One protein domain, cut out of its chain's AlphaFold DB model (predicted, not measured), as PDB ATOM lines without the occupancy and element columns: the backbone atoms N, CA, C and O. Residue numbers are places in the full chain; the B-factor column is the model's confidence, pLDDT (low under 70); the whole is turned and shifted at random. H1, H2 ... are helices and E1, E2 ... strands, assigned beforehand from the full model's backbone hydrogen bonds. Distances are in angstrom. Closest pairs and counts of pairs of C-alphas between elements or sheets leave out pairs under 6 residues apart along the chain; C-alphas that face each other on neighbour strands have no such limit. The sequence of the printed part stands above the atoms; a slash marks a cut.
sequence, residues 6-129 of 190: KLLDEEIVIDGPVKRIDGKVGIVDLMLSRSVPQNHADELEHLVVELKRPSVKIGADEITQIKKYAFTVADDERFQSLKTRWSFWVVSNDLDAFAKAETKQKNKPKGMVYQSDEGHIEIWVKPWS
ATOM      1  N   LYS A   6      -0.163 -49.790  -0.169       43.53
ATOM      2  CA  LYS A   6      -0.055 -49.097   1.130       43.53
ATOM      3  C   LYS A   6       0.304 -47.608   1.035       43.53
ATOM      4  O   LYS A   6       0.257 -46.925   2.046       43.53
ATOM      5  N   LEU A   7       0.748 -47.143  -0.134       46.91
ATOM      6  CA  LEU A   7       1.154 -45.750  -0.371       46.91
ATOM      7  C   LEU A   7       0.091 -44.952  -1.138       46.91
ATOM      8  O   LEU A   7       0.314 -43.791  -1.461       46.91
ATOM      9  N   LEU A   8      -1.022 -45.598  -1.480       49.19
ATOM     10  CA  LEU A   8      -2.158 -45.009  -2.170       49.19
ATOM     11  C   LEU A   8      -3.306 -44.987  -1.168       49.19
ATOM     12  O   LEU A   8      -3.428 -45.927  -0.380       49.19
ATOM     13  N   ASP A   9      -4.082 -43.910  -1.173       47.72
ATOM     14  CA  ASP A   9      -5.231 -43.747  -0.287       47.72
ATOM     15  C   ASP A   9      -6.131 -44.995  -0.353       47.72
ATOM     16  O   ASP A   9      -6.378 -45.529  -1.442       47.72
ATOM     17  N   GLU A  10      -6.544 -45.527   0.802       46.38
ATOM     18  CA  GLU A  10      -7.138 -46.873   0.903       46.38
ATOM     19  C   GLU A  10      -8.472 -46.999   0.140       46.38
ATOM     20  O   GLU A  10      -8.883 -48.114  -0.201       46.38
ATOM     21  N   GLU A  11      -9.101 -45.866  -0.191       42.56
ATOM     22  CA  GLU A  11     -10.340 -45.765  -0.968       42.56
ATOM     23  C   GLU A  11     -10.153 -45.932  -2.485       42.56
ATOM     24  O   GLU A  11     -11.124 -46.212  -3.196       42.56
ATOM     25  N   ILE A  12      -8.926 -45.853  -3.013       46.22
ATOM     26  CA  ILE A  12      -8.692 -46.059  -4.447       46.22
ATOM     27  C   ILE A  12      -8.672 -47.566  -4.731       46.22
ATOM     28  O   ILE A  12      -7.647 -48.252  -4.647       46.22
ATOM     29  N   VAL A  13      -9.834 -48.115  -5.087       43.53
ATOM     30  CA  VAL A  13      -9.977 -49.512  -5.521       43.53
ATOM     31  C   VAL A  13      -9.401 -49.679  -6.935       43.53
ATOM     32  O   VAL A  13     -10.125 -49.692  -7.925       43.53
ATOM     33  N   ILE A  14      -8.078 -49.841  -7.021       49.66
ATOM     34  CA  ILE A  14      -7.331 -50.086  -8.276       49.66
ATOM     35  C   ILE A  14      -7.458 -51.552  -8.742       49.66
ATOM     36  O   ILE A  14      -7.273 -51.861  -9.914       49.66
ATOM     37  N   ASP A  15      -7.806 -52.471  -7.834       43.91
ATOM     38  CA  ASP A  15      -7.868 -53.919  -8.106       43.91
ATOM     39  C   ASP A  15      -9.174 -54.365  -8.807       43.91
ATOM     40  O   ASP A  15      -9.348 -55.548  -9.112       43.91
ATOM     41  N   GLY A  16     -10.112 -53.447  -9.061       45.81
ATOM     42  CA  GLY A  16     -11.310 -53.744  -9.838       45.81
ATOM     43  C   GLY A  16     -10.969 -53.808 -11.330       45.81
ATOM     44  O   GLY A  16     -10.489 -52.810 -11.860       45.81
ATOM     45  N   PRO A  17     -11.213 -54.924 -12.042       49.50
ATOM     46  CA  PRO A  17     -10.989 -54.958 -13.480       49.50
ATOM     47  C   PRO A  17     -11.864 -53.904 -14.167       49.50
ATOM     48  O   PRO A  17     -13.092 -54.013 -14.145       49.50
ATOM     49  N   VAL A  18     -11.237 -52.905 -14.795       52.62
ATOM     50  CA  VAL A  18     -11.946 -51.962 -15.664       52.62
ATOM     51  C   VAL A  18     -12.447 -52.763 -16.860       52.62
ATOM     52  O   VAL A  18     -11.675 -53.351 -17.630       52.62
ATOM     53  N   LYS A  19     -13.771 -52.865 -16.971       47.66
ATOM     54  CA  LYS A  19     -14.406 -53.554 -18.090       47.66
ATOM     55  C   LYS A  19     -14.193 -52.699 -19.328       47.66
ATOM     56  O   LYS A  19     -14.572 -51.532 -19.357       47.66
ATOM     57  N   ARG A  20     -13.574 -53.278 -20.353       49.00
ATOM     58  CA  ARG A  20     -13.519 -52.652 -21.672       49.00
ATOM     59  C   ARG A  20     -14.939 -52.558 -22.239       49.00
ATOM     60  O   ARG A  20     -15.834 -53.299 -21.834       49.00
ATOM     61  N   ILE A  21     -15.120 -51.684 -23.226       42.38
ATOM     62  CA  ILE A  21     -16.393 -51.475 -23.943       42.38
ATOM     63  C   ILE A  21     -16.919 -52.789 -24.571       42.38
ATOM     64  O   ILE A  21     -18.115 -52.938 -24.790       42.38
ATOM     65  N   ASP A  22     -16.045 -53.772 -24.815       45.16
ATOM     66  CA  ASP A  22     -16.381 -55.110 -25.324       45.16
ATOM     67  C   ASP A  22     -16.754 -56.139 -24.228       45.16
ATOM     68  O   ASP A  22     -16.938 -57.321 -24.521       45.16
ATOM     69  N   GLY A  23     -16.843 -55.720 -22.961       43.88
ATOM     70  CA  GLY A  23     -17.182 -56.572 -21.818       43.88
ATOM     71  C   GLY A  23     -16.041 -57.461 -21.308       43.88
ATOM     72  O   GLY A  23     -16.227 -58.166 -20.313       43.88
ATOM     73  N   LYS A  24     -14.856 -57.435 -21.936       49.16
ATOM     74  CA  LYS A  24     -13.686 -58.199 -21.478       49.16
ATOM     75  C   LYS A  24     -12.881 -57.407 -20.449       49.16
ATOM     76  O   LYS A  24     -12.793 -56.181 -20.492       49.16
ATOM     77  N   VAL A  25     -12.261 -58.131 -19.517       56.41
ATOM     78  CA  VAL A  25     -11.330 -57.547 -18.544       56.41
ATOM     79  C   VAL A  25     -10.096 -57.048 -19.293       56.41
ATOM     80  O   VAL A  25      -9.355 -57.840 -19.876       56.41
ATOM     81  N   GLY A  26      -9.893 -55.732 -19.304       57.03
ATOM     82  CA  GLY A  26      -8.678 -55.131 -19.830       57.03
ATOM     83  C   GLY A  26      -7.590 -55.149 -18.772       57.03
ATOM     84  O   GLY A  26      -7.714 -54.460 -17.768       57.03
ATOM     85  N   ILE A  27      -6.530 -55.921 -18.994       64.94
ATOM     86  CA  ILE A  27      -5.315 -55.834 -18.180       64.94
ATOM     87  C   ILE A  27      -4.385 -54.851 -18.887       64.94
ATOM     88  O   ILE A  27      -4.113 -55.026 -20.073       64.94
ATOM     89  N   VAL A  28      -3.959 -53.813 -18.172       70.00
ATOM     90  CA  VAL A  28      -2.922 -52.874 -18.621       70.00
ATOM     91  C   VAL A  28      -1.544 -53.454 -18.317       70.00
ATOM     92  O   VAL A  28      -1.377 -54.116 -17.289       70.00
ATOM     93  N   ASP A  29      -0.558 -53.209 -19.182       77.19
ATOM     94  CA  ASP A  29       0.790 -53.756 -18.981       77.19
ATOM     95  C   ASP A  29       1.471 -53.148 -17.752       77.19
ATOM     96  O   ASP A  29       2.018 -53.866 -16.913       77.19
ATOM     97  N   LEU A  30       1.425 -51.818 -17.628       81.94
ATOM     98  CA  LEU A  30       1.980 -51.097 -16.487       81.94
ATOM     99  C   LEU A  30       1.017 -49.999 -16.033       81.94
ATOM    100  O   LEU A  30       0.494 -49.229 -16.836       81.94
ATOM    101  N   MET A  31       0.853 -49.882 -14.720       82.38
ATOM    102  CA  MET A  31       0.220 -48.736 -14.081       82.38
ATOM    103  C   MET A  31       1.153 -48.236 -12.985       82.38
ATOM    104  O   MET A  31       1.546 -48.985 -12.090       82.38
ATOM    105  N   LEU A  32       1.536 -46.973 -13.094       81.19
ATOM    106  CA  LEU A  32       2.432 -46.285 -12.185       81.19
ATOM    107  C   LEU A  32       1.652 -45.140 -11.555       81.19
ATOM    108  O   LEU A  32       1.016 -44.359 -12.254       81.19
ATOM    109  N   SER A  33       1.719 -45.029 -10.237       80.12
ATOM    110  CA  SER A  33       1.053 -43.962  -9.497       80.12
ATOM    111  C   SER A  33       2.089 -43.220  -8.681       80.12
ATOM    112  O   SER A  33       2.953 -43.841  -8.056       80.12
ATOM    113  N   ARG A  34       1.999 -41.896  -8.680       73.62
ATOM    114  CA  ARG A  34       2.855 -41.036  -7.877       73.62
ATOM    115  C   ARG A  34       1.990 -39.972  -7.218       73.62
ATOM    116  O   ARG A  34       1.370 -39.168  -7.899       73.62
ATOM    117  N   SER A  35       1.986 -39.962  -5.890       66.31
ATOM    118  CA  SER A  35       1.554 -38.800  -5.118       66.31
ATOM    119  C   SER A  35       2.769 -37.892  -4.979       66.31
ATOM    120  O   SER A  35       3.815 -38.320  -4.477       66.31
ATOM    121  N   VAL A  36       2.685 -36.685  -5.529       54.72
ATOM    122  CA  VAL A  36       3.770 -35.709  -5.452       54.72
ATOM    123  C   VAL A  36       3.286 -34.569  -4.588       54.72
ATOM    124  O   VAL A  36       2.435 -33.806  -5.033       54.72
ATOM    125  N   PRO A  37       3.860 -34.367  -3.399       51.50
ATOM    126  CA  PRO A  37       3.670 -33.113  -2.702       51.50
ATOM    127  C   PRO A  37       4.488 -32.040  -3.439       51.50
ATOM    128  O   PRO A  37       5.637 -31.768  -3.100       51.50
ATOM    129  N   GLN A  38       3.936 -31.460  -4.506       51.16
ATOM    130  CA  GLN A  38       4.471 -30.247  -5.122       51.16
ATOM    131  C   GLN A  38       3.376 -29.181  -5.171       51.16
ATOM    132  O   GLN A  38       2.453 -29.251  -5.969       51.16
ATOM    133  N   ASN A  39       3.499 -28.197  -4.271       46.03
ATOM    134  CA  ASN A  39       2.638 -27.024  -4.046       46.03
ATOM    135  C   ASN A  39       1.139 -27.274  -3.761       46.03
ATOM    136  O   ASN A  39       0.517 -26.422  -3.135       46.03
ATOM    137  N   HIS A  40       0.582 -28.430  -4.124       50.19
ATOM    138  CA  HIS A  40      -0.773 -28.876  -3.805       50.19
ATOM    139  C   HIS A  40      -0.653 -30.295  -3.245       50.19
ATOM    140  O   HIS A  40      -0.317 -31.224  -3.970       50.19
ATOM    141  N   ALA A  41      -0.841 -30.451  -1.934       54.50
ATOM    142  CA  ALA A  41      -0.573 -31.702  -1.217       54.50
ATOM    143  C   ALA A  41      -1.468 -32.885  -1.649       54.50
ATOM    144  O   ALA A  41      -1.157 -34.026  -1.318       54.50
ATOM    145  N   ASP A  42      -2.519 -32.608  -2.428       60.91
ATOM    146  CA  ASP A  42      -3.623 -33.533  -2.690       60.91
ATOM    147  C   ASP A  42      -3.728 -33.960  -4.169       60.91
ATOM    148  O   ASP A  42      -4.729 -34.557  -4.559       60.91
ATOM    149  N   GLU A  43      -2.747 -33.629  -5.024       68.81
ATOM    150  CA  GLU A  43      -2.786 -34.016  -6.443       68.81
ATOM    151  C   GLU A  43      -2.168 -35.408  -6.665       68.81
ATOM    152  O   GLU A  43      -0.997 -35.667  -6.358       68.81
ATOM    153  N   LEU A  44      -2.968 -36.322  -7.213       75.75
ATOM    154  CA  LEU A  44      -2.548 -37.674  -7.571       75.75
ATOM    155  C   LEU A  44      -2.229 -37.747  -9.063       75.75
ATOM    156  O   LEU A  44      -3.042 -37.375  -9.903       75.75
ATOM    157  N   GLU A  45      -1.059 -38.275  -9.415       83.69
ATOM    158  CA  GLU A  45      -0.701 -38.529 -10.809       83.69
ATOM    159  C   GLU A  45      -0.694 -40.033 -11.095       83.69
ATOM    160  O   GLU A  45       0.015 -40.812 -10.442       83.69
ATOM    161  N   HIS A  46      -1.434 -40.441 -12.122       84.94
ATOM    162  CA  HIS A  46      -1.448 -41.807 -12.628       84.94
ATOM    163  C   HIS A  46      -0.921 -41.857 -14.057       84.94
ATOM    164  O   HIS A  46      -1.374 -41.134 -14.941       84.94
ATOM    165  N   LEU A  47       0.022 -42.761 -14.291       88.00
ATOM    166  CA  LEU A  47       0.566 -43.087 -15.597       88.00
ATOM    167  C   LEU A  47       0.209 -44.534 -15.933       88.00
ATOM    168  O   LEU A  47       0.707 -45.475 -15.314       88.00
ATOM    169  N   VAL A  48      -0.627 -44.712 -16.945       88.56
ATOM    170  CA  VAL A  48      -0.942 -46.019 -17.518       88.56
ATOM    171  C   VAL A  48      -0.127 -46.192 -18.788       88.56
ATOM    172  O   VAL A  48      -0.151 -45.322 -19.653       88.56
ATOM    173  N   VAL A  49       0.575 -47.314 -18.921       89.56
ATOM    174  CA  VAL A  49       1.369 -47.631 -20.110       89.56
ATOM    175  C   VAL A  49       0.890 -48.944 -20.717       89.56
ATOM    176  O   VAL A  49       0.889 -49.981 -20.055       89.56
ATOM    177  N   GLU A  50       0.530 -48.884 -21.994       90.50
ATOM    178  CA  GLU A  50       0.259 -50.027 -22.859       90.50
ATOM    179  C   GLU A  50       1.465 -50.246 -23.780       90.50
ATOM    180  O   GLU A  50       1.889 -49.346 -24.516       90.50
ATOM    181  N   LEU A  51       2.024 -51.452 -23.757       91.44
ATOM    182  CA  LEU A  51       3.173 -51.841 -24.558       91.44
ATOM    183  C   LEU A  51       2.719 -52.716 -25.722       91.44
ATOM    184  O   LEU A  51       2.174 -53.806 -25.564       91.44
ATOM    185  N   LYS A  52       3.011 -52.274 -26.943       92.12
ATOM    186  CA  LYS A  52       2.833 -53.111 -28.129       92.12
ATOM    187  C   LYS A  52       4.111 -53.880 -28.423       92.12
ATOM    188  O   LYS A  52       5.227 -53.450 -28.124       92.12
ATOM    189  N   ARG A  53       3.932 -55.060 -29.022       88.88
ATOM    190  CA  ARG A  53       5.051 -55.897 -29.463       88.88
ATOM    191  C   ARG A  53       5.949 -55.091 -30.412       88.88
ATOM    192  O   ARG A  53       5.411 -54.367 -31.245       88.88
ATOM    193  N   PRO A  54       7.278 -55.297 -30.383       87.19
ATOM    194  CA  PRO A  54       8.231 -54.594 -31.246       87.19
ATOM    195  C   PRO A  54       7.888 -54.576 -32.745       87.19
ATOM    196  O   PRO A  54       8.232 -53.628 -33.444       87.19
ATOM    197  N   SER A  55       7.234 -55.625 -33.248       90.06
ATOM    198  CA  SER A  55       6.846 -55.765 -34.656       90.06
ATOM    199  C   SER A  55       5.560 -55.024 -35.036       90.06
ATOM    200  O   SER A  55       5.265 -54.899 -36.222       90.06
ATOM    201  N   VAL A  56       4.783 -54.552 -34.059       92.44
ATOM    202  CA  VAL A  56       3.486 -53.906 -34.278       92.44
ATOM    203  C   VAL A  56       3.676 -52.399 -34.245       92.44
ATOM    204  O   VAL A  56       4.008 -51.834 -33.205       92.44
ATOM    205  N   LYS A  57       3.451 -51.732 -35.376       94.44
ATOM    206  CA  LYS A  57       3.429 -50.268 -35.409       94.44
ATOM    207  C   LYS A  57       2.148 -49.766 -34.762       94.44
ATOM    208  O   LYS A  57       1.104 -50.382 -34.928       94.44
ATOM    209  N   ILE A  58       2.233 -48.651 -34.047       95.12
ATOM    210  CA  ILE A  58       1.034 -47.995 -33.520       95.12
ATOM    211  C   ILE A  58       0.348 -47.267 -34.674       95.12
ATOM    212  O   ILE A  58       0.993 -46.443 -35.333       95.12
ATOM    213  N   GLY A  59      -0.931 -47.573 -34.890       94.19
ATOM    214  CA  GLY A  59      -1.784 -46.923 -35.876       94.19
ATOM    215  C   GLY A  59      -3.126 -46.475 -35.305       94.19
ATOM    216  O   GLY A  59      -3.272 -46.241 -34.101       94.19
ATOM    217  N   ALA A  60      -4.118 -46.323 -36.181       94.94
ATOM    218  CA  ALA A  60      -5.443 -45.819 -35.814       94.94
ATOM    219  C   ALA A  60      -6.168 -46.699 -34.783       94.94
ATOM    220  O   ALA A  60      -6.823 -46.169 -33.880       94.94
ATOM    221  N   ASP A  61      -6.021 -48.020 -34.883       92.38
ATOM    222  CA  ASP A  61      -6.705 -48.976 -34.012       92.38
ATOM    223  C   ASP A  61      -6.158 -48.913 -32.585       92.38
ATOM    224  O   ASP A  61      -6.929 -48.793 -31.631       92.38
ATOM    225  N   GLU A  62      -4.833 -48.904 -32.421       92.00
ATOM    226  CA  GLU A  62      -4.190 -48.770 -31.111       92.00
ATOM    227  C   GLU A  62      -4.488 -47.413 -30.465       92.00
ATOM    228  O   GLU A  62      -4.766 -47.352 -29.265       92.00
ATOM    229  N   ILE A  63      -4.475 -46.329 -31.249       94.12
ATOM    230  CA  ILE A  63      -4.815 -44.986 -30.760       94.12
ATOM    231  C   ILE A  63      -6.278 -44.938 -30.309       94.12
ATOM    232  O   ILE A  63      -6.594 -44.422 -29.238       94.12
ATOM    233  N   THR A  64      -7.183 -45.494 -31.111       92.69
ATOM    234  CA  THR A  64      -8.606 -45.576 -30.768       92.69
ATOM    235  C   THR A  64      -8.825 -46.417 -29.516       92.69
ATOM    236  O   THR A  64      -9.628 -46.050 -28.659       92.69
ATOM    237  N   GLN A  65      -8.102 -47.530 -29.386       87.94
ATOM    238  CA  GLN A  65      -8.176 -48.406 -28.227       87.94
ATOM    239  C   GLN A  65      -7.789 -47.668 -26.939       87.94
ATOM    240  O   GLN A  65      -8.545 -47.721 -25.968       87.94
ATOM    241  N   ILE A  66      -6.657 -46.955 -26.930       90.00
ATOM    242  CA  ILE A  66      -6.212 -46.234 -25.731       90.00
ATOM    243  C   ILE A  66      -7.109 -45.027 -25.421       90.00
ATOM    244  O   ILE A  66      -7.406 -44.795 -24.254       90.00
ATOM    245  N   LYS A  67      -7.632 -44.322 -26.439       91.44
ATOM    246  CA  LYS A  67      -8.635 -43.250 -26.266       91.44
ATOM    247  C   LYS A  67      -9.899 -43.770 -25.583       91.44
ATOM    248  O   LYS A  67     -10.316 -43.227 -24.567       91.44
ATOM    249  N   LYS A  68     -10.463 -44.867 -26.093       88.31
ATOM    250  CA  LYS A  68     -11.634 -45.530 -25.498       88.31
ATOM    251  C   LYS A  68     -11.397 -45.907 -24.040       88.31
ATOM    252  O   LYS A  68     -12.262 -45.671 -23.202       88.31
ATOM    253  N   TYR A  69     -10.235 -46.483 -23.742       84.19
ATOM    254  CA  TYR A  69      -9.886 -46.853 -22.375       84.19
ATOM    255  C   TYR A  69      -9.760 -45.627 -21.465       84.19
ATOM    256  O   TYR A  69     -10.384 -45.600 -20.410       84.19
ATOM    257  N   ALA A  70      -9.028 -44.599 -21.900       86.56
ATOM    258  CA  ALA A  70      -8.848 -43.364 -21.146       86.56
ATOM    259  C   ALA A  70     -10.184 -42.693 -20.799       86.56
ATOM    260  O   ALA A  70     -10.392 -42.318 -19.652       86.56
ATOM    261  N   PHE A  71     -11.111 -42.605 -21.758       85.94
ATOM    262  CA  PHE A  71     -12.440 -42.028 -21.525       85.94
ATOM    263  C   PHE A  71     -13.297 -42.899 -20.602       85.94
ATOM    264  O   PHE A  71     -13.978 -42.379 -19.733       85.94
ATOM    265  N   THR A  72     -13.195 -44.227 -20.713       82.75
ATOM    266  CA  THR A  72     -13.903 -45.134 -19.792       82.75
ATOM    267  C   THR A  72     -13.417 -44.967 -18.349       82.75
ATOM    268  O   THR A  72     -14.219 -45.008 -17.426       82.75
ATOM    269  N   VAL A  73     -12.107 -44.787 -18.145       77.44
ATOM    270  CA  VAL A  73     -11.521 -44.554 -16.813       77.44
ATOM    271  C   VAL A  73     -11.892 -43.171 -16.277       77.44
ATOM    272  O   VAL A  73     -12.130 -43.031 -15.085       77.44
ATOM    273  N   ALA A  74     -11.962 -42.168 -17.151       74.44
ATOM    274  CA  ALA A  74     -12.381 -40.816 -16.800       74.44
ATOM    275  C   ALA A  74     -13.834 -40.740 -16.317       74.44
ATOM    276  O   ALA A  74     -14.129 -40.024 -15.363       74.44
ATOM    277  N   ASP A  75     -14.725 -41.479 -16.980       72.62
ATOM    278  CA  ASP A  75     -16.155 -41.479 -16.674       72.62
ATOM    279  C   ASP A  75     -16.495 -42.301 -15.417       72.62
ATOM    280  O   ASP A  75     -17.592 -42.165 -14.876       72.62
ATOM    281  N   ASP A  76     -15.585 -43.148 -14.921       71.69
ATOM    282  CA  ASP A  76     -15.814 -43.954 -13.718       71.69
ATOM    283  C   ASP A  76     -15.828 -43.060 -12.461       71.69
ATOM    284  O   ASP A  76     -14.853 -42.389 -12.117       71.69
ATOM    285  N   GLU A  77     -16.968 -43.071 -11.763       57.09
ATOM    286  CA  GLU A  77     -17.294 -42.257 -10.581       57.09
ATOM    287  C   GLU A  77     -16.236 -42.351  -9.469       57.09
ATOM    288  O   GLU A  77     -16.030 -41.399  -8.718       57.09
ATOM    289  N   ARG A  78     -15.489 -43.462  -9.408       59.38
ATOM    290  CA  ARG A  78     -14.392 -43.675  -8.449       59.38
ATOM    291  C   ARG A  78     -13.225 -42.706  -8.618       59.38
ATOM    292  O   ARG A  78     -12.415 -42.581  -7.704       59.38
ATOM    293  N   PHE A  79     -13.114 -42.060  -9.776       60.66
ATOM    294  CA  PHE A  79     -12.002 -41.175 -10.115       60.66
ATOM    295  C   PHE A  79     -12.436 -39.721 -10.348       60.66
ATOM    296  O   PHE A  79     -11.578 -38.871 -10.570       60.66
ATOM    297  N   GLN A  80     -13.738 -39.418 -10.247       57.81
ATOM    298  CA  GLN A  80     -14.285 -38.067 -10.443       57.81
ATOM    299  C   GLN A  80     -14.082 -37.137  -9.231       57.81
ATOM    300  O   GLN A  80     -14.099 -35.919  -9.384       57.81
ATOM    301  N   SER A  81     -13.899 -37.680  -8.020       54.41
ATOM    302  CA  SER A  81     -13.854 -36.899  -6.770       54.41
ATOM    303  C   SER A  81     -12.451 -36.454  -6.333       54.41
ATOM    304  O   SER A  81     -12.325 -35.577  -5.477       54.41
ATOM    305  N   LEU A  82     -11.394 -37.031  -6.909       60.41
ATOM    306  CA  LEU A  82     -10.003 -36.767  -6.533       60.41
ATOM    307  C   LEU A  82      -9.346 -35.855  -7.573       60.41
ATOM    308  O   LEU A  82      -9.465 -36.118  -8.770       60.41
ATOM    309  N   LYS A  83      -8.591 -34.832  -7.137       73.19
ATOM    310  CA  LYS A  83      -7.727 -34.016  -8.015       73.19
ATOM    311  C   LYS A  83      -6.642 -34.905  -8.621       73.19
ATOM    312  O   LYS A  83      -5.548 -35.038  -8.078       73.19
ATOM    313  N   THR A  84      -6.977 -35.554  -9.726       77.12
ATOM    314  CA  THR A  84      -6.173 -36.630 -10.294       77.12
ATOM    315  C   THR A  84      -5.840 -36.316 -11.735       77.12
ATOM    316  O   THR A  84      -6.731 -36.049 -12.542       77.12
ATOM    317  N   ARG A  85      -4.555 -36.384 -12.077       83.44
ATOM    318  CA  ARG A  85      -4.093 -36.286 -13.456       83.44
ATOM    319  C   ARG A  85      -3.747 -37.667 -13.988       83.44
ATOM    320  O   ARG A  85      -2.892 -38.367 -13.447       83.44
ATOM    321  N   TRP A  86      -4.380 -38.035 -15.090       86.81
ATOM    322  CA  TRP A  86      -4.182 -39.290 -15.790       86.81
ATOM    323  C   TRP A  86      -3.393 -39.081 -17.074       86.81
ATOM    324  O   TRP A  86      -3.747 -38.281 -17.938       86.81
ATOM    325  N   SER A  87      -2.331 -39.856 -17.235       91.06
ATOM    326  CA  SER A  87      -1.545 -39.929 -18.458       91.06
ATOM    327  C   SER A  87      -1.591 -41.350 -18.997       91.06
ATOM    328  O   SER A  87      -1.148 -42.289 -18.342       91.06
ATOM    329  N   PHE A  88      -2.099 -41.518 -20.212       92.94
ATOM    330  CA  PHE A  88      -2.161 -42.805 -20.897       92.94
ATOM    331  C   PHE A  88      -1.131 -42.839 -22.010       92.94
ATOM    332  O   PHE A  88      -1.133 -41.987 -22.891       92.94
ATOM    333  N   TRP A  89      -0.221 -43.798 -21.962       94.56
ATOM    334  CA  TRP A  89       0.863 -43.939 -22.920       94.56
ATOM    335  C   TRP A  89       0.682 -45.235 -23.687       94.56
ATOM    336  O   TRP A  89       0.519 -46.294 -23.091       94.56
ATOM    337  N   VAL A  90       0.769 -45.166 -25.011       94.62
ATOM    338  CA  VAL A  90       0.968 -46.350 -25.845       94.62
ATOM    339  C   VAL A  90       2.354 -46.293 -26.469       94.62
ATOM    340  O   VAL A  90       2.756 -45.280 -27.055       94.62
ATOM    341  N   VAL A  91       3.108 -47.378 -26.294       94.94
ATOM    342  CA  VAL A  91       4.526 -47.439 -26.655       94.94
ATOM    343  C   VAL A  91       4.807 -48.637 -27.552       94.94
ATOM    344  O   VAL A  91       4.369 -49.754 -27.287       94.94
ATOM    345  N   SER A  92       5.560 -48.395 -28.625       94.81
ATOM    346  CA  SER A  92       6.066 -49.428 -29.537       94.81
ATOM    347  C   SER A  92       7.416 -49.011 -30.130       94.81
ATOM    348  O   SER A  92       8.001 -48.013 -29.717       94.81
ATOM    349  N   ASN A  93       7.945 -49.755 -31.098       94.19
ATOM    350  CA  ASN A  93       9.177 -49.393 -31.800       94.19
ATOM    351  C   ASN A  93       8.974 -48.321 -32.876       94.19
ATOM    352  O   ASN A  93       9.863 -47.500 -33.080       94.19
ATOM    353  N   ASP A  94       7.837 -48.322 -33.574       94.88
ATOM    354  CA  ASP A  94       7.566 -47.385 -34.670       94.88
ATOM    355  C   ASP A  94       6.072 -47.036 -34.741       94.88
ATOM    356  O   ASP A  94       5.208 -47.721 -34.188       94.88
ATOM    357  N   LEU A  95       5.794 -45.940 -35.436       95.81
ATOM    358  CA  LEU A  95       4.470 -45.386 -35.680       95.81
ATOM    359  C   LEU A  95       4.152 -45.493 -37.175       95.81
ATOM    360  O   LEU A  95       5.033 -45.293 -38.021       95.81
ATOM    361  N   ASP A  96       2.901 -45.774 -37.522       95.75
ATOM    362  CA  ASP A  96       2.459 -45.683 -38.913       95.75
ATOM    363  C   ASP A  96       2.304 -44.213 -39.371       95.75
ATOM    364  O   ASP A  96       2.599 -43.264 -38.636       95.75
ATOM    365  N   ALA A  97       1.892 -44.005 -40.625       95.25
ATOM    366  CA  ALA A  97       1.705 -42.660 -41.171       95.25
ATOM    367  C   ALA A  97       0.586 -41.881 -40.456       95.25
ATOM    368  O   ALA A  97       0.725 -40.676 -40.239       95.25
ATOM    369  N   PHE A  98      -0.487 -42.569 -40.057       94.50
ATOM    370  CA  PHE A  98      -1.621 -41.978 -39.357       94.50
ATOM    371  C   PHE A  98      -1.208 -41.480 -37.966       94.50
ATOM    372  O   PHE A  98      -1.357 -40.302 -37.650       94.50
ATOM    373  N   ALA A  99      -0.576 -42.339 -37.167       94.19
ATOM    374  CA  ALA A  99      -0.058 -42.010 -35.850       94.19
ATOM    375  C   ALA A  99       1.010 -40.908 -35.914       94.19
ATOM    376  O   ALA A  99       1.053 -40.030 -35.053       94.19
ATOM    377  N   LYS A 100       1.856 -40.886 -36.954       94.00
ATOM    378  CA  LYS A 100       2.829 -39.798 -37.174       94.00
ATOM    379  C   LYS A 100       2.168 -38.441 -37.419       94.00
ATOM    380  O   LYS A 100       2.743 -37.432 -37.015       94.00
ATOM    381  N   ALA A 101       1.012 -38.406 -38.077       92.50
ATOM    382  CA  ALA A 101       0.243 -37.181 -38.264       92.50
ATOM    383  C   ALA A 101      -0.460 -36.767 -36.960       92.50
ATOM    384  O   ALA A 101      -0.303 -35.632 -36.515       92.50
ATOM    385  N   GLU A 102      -1.129 -37.709 -36.289       92.31
ATOM    386  CA  GLU A 102      -1.837 -37.471 -35.021       92.31
ATOM    387  C   GLU A 102      -0.914 -36.982 -33.899       92.31
ATOM    388  O   GLU A 102      -1.319 -36.170 -33.074       92.31
ATOM    389  N   THR A 103       0.332 -37.458 -33.857       92.44
ATOM    390  CA  THR A 103       1.324 -37.074 -32.833       92.44
ATOM    391  C   THR A 103       1.995 -35.726 -33.090       92.44
ATOM    392  O   THR A 103       2.769 -35.259 -32.251       92.44
ATOM    393  N   LYS A 104       1.738 -35.101 -34.245       91.31
ATOM    394  CA  LYS A 104       2.320 -33.821 -34.668       91.31
ATOM    395  C   LYS A 104       1.227 -32.771 -34.856       91.31
ATOM    396  O   LYS A 104       1.026 -32.251 -35.950       91.31
ATOM    397  N   GLN A 105       0.527 -32.450 -33.774       86.50
ATOM    398  CA  GLN A 105      -0.501 -31.409 -33.770       86.50
ATOM    399  C   GLN A 105       0.097 -30.035 -33.447       86.50
ATOM    400  O   GLN A 105       0.992 -29.898 -32.612       86.50
ATOM    401  N   LYS A 106      -0.424 -28.990 -34.100       83.31
ATOM    402  CA  LYS A 106      -0.064 -27.604 -33.785       83.31
ATOM    403  C   LYS A 106      -0.491 -27.289 -32.345       83.31
ATOM    404  O   LYS A 106      -1.580 -27.676 -31.932       83.31
ATOM    405  N   ASN A 107       0.356 -26.574 -31.604       85.88
ATOM    406  CA  ASN A 107       0.146 -26.186 -30.201       85.88
ATOM    407  C   ASN A 107       0.137 -27.342 -29.183       85.88
ATOM    408  O   ASN A 107      -0.250 -27.127 -28.038       85.88
ATOM    409  N   LYS A 108       0.583 -28.544 -29.562       87.69
ATOM    410  CA  LYS A 108       0.737 -29.671 -28.636       87.69
ATOM    411  C   LYS A 108       2.165 -30.207 -28.664       87.69
ATOM    412  O   LYS A 108       2.806 -30.174 -29.718       87.69
ATOM    413  N   PRO A 109       2.686 -30.714 -27.534       89.94
ATOM    414  CA  PRO A 109       3.956 -31.416 -27.536       89.94
ATOM    415  C   PRO A 109       3.916 -32.629 -28.469       89.94
ATOM    416  O   PRO A 109       2.895 -33.305 -28.613       89.94
ATOM    417  N   LYS A 110       5.063 -32.929 -29.079       90.44
ATOM    418  CA  LYS A 110       5.213 -34.098 -29.946       90.44
ATOM    419  C   LYS A 110       4.879 -35.381 -29.176       90.44
ATOM    420  O   LYS A 110       5.367 -35.594 -28.067       90.44
ATOM    421  N   GLY A 111       4.071 -36.237 -29.793       92.19
ATOM    422  CA  GLY A 111       3.619 -37.496 -29.202       92.19
ATOM    423  C   GLY A 111       2.282 -37.387 -28.468       92.19
ATOM    424  O   GLY A 111       1.671 -38.417 -28.212       92.19
ATOM    425  N   MET A 112       1.791 -36.182 -28.161       95.12
ATOM    426  CA  MET A 112       0.489 -36.008 -27.516       95.12
ATOM    427  C   MET A 112      -0.628 -36.046 -28.558       95.12
ATOM    428  O   MET A 112      -0.651 -35.232 -29.480       95.12
ATOM    429  N   VAL A 113      -1.561 -36.986 -28.406       94.69
ATOM    430  CA  VAL A 113      -2.693 -37.167 -29.335       94.69
ATOM    431  C   VAL A 113      -4.012 -36.658 -28.766       94.69
ATOM    432  O   VAL A 113      -4.943 -36.375 -29.519       94.69
ATOM    433  N   TYR A 114      -4.103 -36.524 -27.443       93.88
ATOM    434  CA  TYR A 114      -5.269 -35.982 -26.756       93.88
ATOM    435  C   TYR A 114      -4.854 -35.327 -25.441       93.88
ATOM    436  O   TYR A 114      -3.940 -35.798 -24.770       93.88
ATOM    437  N   GLN A 115      -5.556 -34.255 -25.099       91.81
ATOM    438  CA  GLN A 115      -5.519 -33.598 -23.801       91.81
ATOM    439  C   GLN A 115      -6.929 -33.054 -23.562       91.81
ATOM    440  O   GLN A 115      -7.505 -32.493 -24.498       91.81
ATOM    441  N   SER A 116      -7.492 -33.278 -22.376       88.56
ATOM    442  CA  SER A 116      -8.772 -32.679 -21.987       88.56
ATOM    443  C   SER A 116      -8.616 -31.179 -21.739       88.56
ATOM    444  O   SER A 116      -7.525 -30.720 -21.406       88.56
ATOM    445  N   ASP A 117      -9.703 -30.416 -21.860       82.62
ATOM    446  CA  ASP A 117      -9.671 -28.954 -21.690       82.62
ATOM    447  C   ASP A 117      -9.188 -28.533 -20.291       82.62
ATOM    448  O   ASP A 117      -8.460 -27.555 -20.144       82.62
ATOM    449  N   GLU A 118      -9.531 -29.319 -19.270       79.00
ATOM    450  CA  GLU A 118      -9.100 -29.115 -17.881       79.00
ATOM    451  C   GLU A 118      -7.700 -29.695 -17.586       79.00
ATOM    452  O   GLU A 118      -7.173 -29.532 -16.490       79.00
ATOM    453  N   GLY A 119      -7.074 -30.393 -18.541       79.19
ATOM    454  CA  GLY A 119      -5.729 -30.966 -18.400       79.19
ATOM    455  C   GLY A 119      -5.628 -32.212 -17.509       79.19
ATOM    456  O   GLY A 119      -4.539 -32.758 -17.340       79.19
ATOM    457  N   HIS A 120      -6.743 -32.701 -16.961       83.69
ATOM    458  CA  HIS A 120      -6.769 -33.897 -16.112       83.69
ATOM    459  C   HIS A 120      -6.469 -35.199 -16.858       83.69
ATOM    460  O   HIS A 120      -6.063 -36.171 -16.229       83.69
ATOM    461  N   ILE A 121      -6.662 -35.251 -18.179       88.56
ATOM    462  CA  ILE A 121      -6.447 -36.465 -18.973       88.56
ATOM    463  C   ILE A 121      -5.583 -36.143 -20.174       88.56
ATOM    464  O   ILE A 121      -5.926 -35.300 -21.001       88.56
ATOM    465  N   GLU A 122      -4.510 -36.904 -20.321       93.44
ATOM    466  CA  GLU A 122      -3.601 -36.822 -21.452       93.44
ATOM    467  C   GLU A 122      -3.364 -38.194 -22.061       93.44
ATOM    468  O   GLU A 122      -3.272 -39.207 -21.362       93.44
ATOM    469  N   ILE A 123      -3.219 -38.229 -23.382       95.00
ATOM    470  CA  ILE A 123      -2.915 -39.453 -24.117       95.00
ATOM    471  C   ILE A 123      -1.714 -39.209 -25.013       95.00
ATOM    472  O   ILE A 123      -1.690 -38.286 -25.835       95.00
ATOM    473  N   TRP A 124      -0.740 -40.094 -24.872       96.44
ATOM    474  CA  TRP A 124       0.560 -40.031 -25.501       96.44
ATOM    475  C   TRP A 124       0.825 -41.294 -26.313       96.44
ATOM    476  O   TRP A 124       0.540 -42.416 -25.901       96.44
ATOM    477  N   VAL A 125       1.423 -41.097 -27.476       96.31
ATOM    478  CA  VAL A 125       1.864 -42.138 -28.394       96.31
ATOM    479  C   VAL A 125       3.340 -41.887 -28.650       96.31
ATOM    480  O   VAL A 125       3.703 -40.869 -29.247       96.31
ATOM    481  N   LYS A 126       4.207 -42.789 -28.183       95.06
ATOM    482  CA  LYS A 126       5.658 -42.594 -28.284       95.06
ATOM    483  C   LYS A 126       6.386 -43.865 -28.709       95.06
ATOM    484  O   LYS A 126       6.089 -44.938 -28.191       95.06
ATOM    485  N   PRO A 127       7.379 -43.771 -29.607       95.31
ATOM    486  CA  PRO A 127       8.282 -44.880 -29.845       95.31
ATOM    487  C   PRO A 127       9.322 -44.994 -28.718       95.31
ATOM    488  O   PRO A 127       9.747 -43.985 -28.145       95.31
ATOM    489  N   TRP A 128       9.809 -46.208 -28.453       94.44
ATOM    490  CA  TRP A 128      10.880 -46.464 -27.478       94.44
ATOM    491  C   TRP A 128      12.122 -45.605 -27.712       94.44
ATOM    492  O   TRP A 128      12.722 -45.105 -26.760       94.44
ATOM    493  N   SER A 129      12.488 -45.393 -28.977       93.75
ATOM    494  CA  SER A 129      13.637 -44.569 -29.350       93.75
ATOM    495  C   SER A 129      13.516 -43.133 -28.838       93.75
ATOM    496  O   SER A 129      14.510 -42.566 -28.394       93.75
TER     497      SER A 129
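Overview. This is residues 6 to 129 of the 190 residues of an uncharacterized protein of Rhizobium radiobacter (UniProt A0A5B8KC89). A twisted sheet of five strands forms a wall, with the long helix H1 packed along one face over E3 and E5 and the short helix H2 near the E4 and E5 end of the sheet. Residues 6 to 29, a long stretch with no named element, lead into E1. The printed part has 124 residues, 56 of them in named elements, in the order E1, E2, H1, E3, H2, E4, E5; the mixed sheet runs E1, E2, E3, E5, E4, and the class is mixed, helices and strands. It is compact, with a radius of gyration of the C-alphas of 15.0 A and spans of 42 by 35 by 24 A.

Arrangement. E1, residues 30 to 35, is an edge strand and forms a hairpin with E2, residues 44 to 51; N 32 and O 47 are 2.8 A apart. E2, H1 of residues 60 to 75 and E3 of residues 84 to 92 make a strand-helix-strand unit, two parallel neighbour strands with a helix between, its crossover right-handed; N 48 and O 87 are 2.8 A apart. H1 is on the sheet at a height of 9.0 A, along the strands, at 17 degrees to E3 on the local plane; their closest C-alphas, of Ala 70 and Phe 88, are 6.7 A apart. H2, residues 97 to 102, only just touches H1, with 3 pairs of C-alphas within 8 A, the closest those of Ala 60 and Phe 98 at 6.5 A. E4, residues 112 to 115, and E5, residues 121 to 127, form a hairpin, with N 123 and O 114 at 2.9 A. E5 is parallel to E3, with N 124 and O 88 at 2.8 A. In H1 and H2 every O i to N i+4 pair is within hydrogen-bond range.

Along the chain. E1 begins at C-alpha 30, (1.980, -51.097, -16.487), and E5 ends at C-alpha 127, (8.282, -44.880, -29.845). From first to last C-alpha, E3 measures 26.2 A, E2 22.8 A, H1 22.4 A and E5 20.1 A.

Size, cuts and confidence. The C-alphas farthest apart, of Glu 10 and Ala 97, are 43.2 A apart. The printed part has no cut, and no link is long. The pLDDT is under 70 at residues 6 to 27, 35 to 43 and 77 to 82.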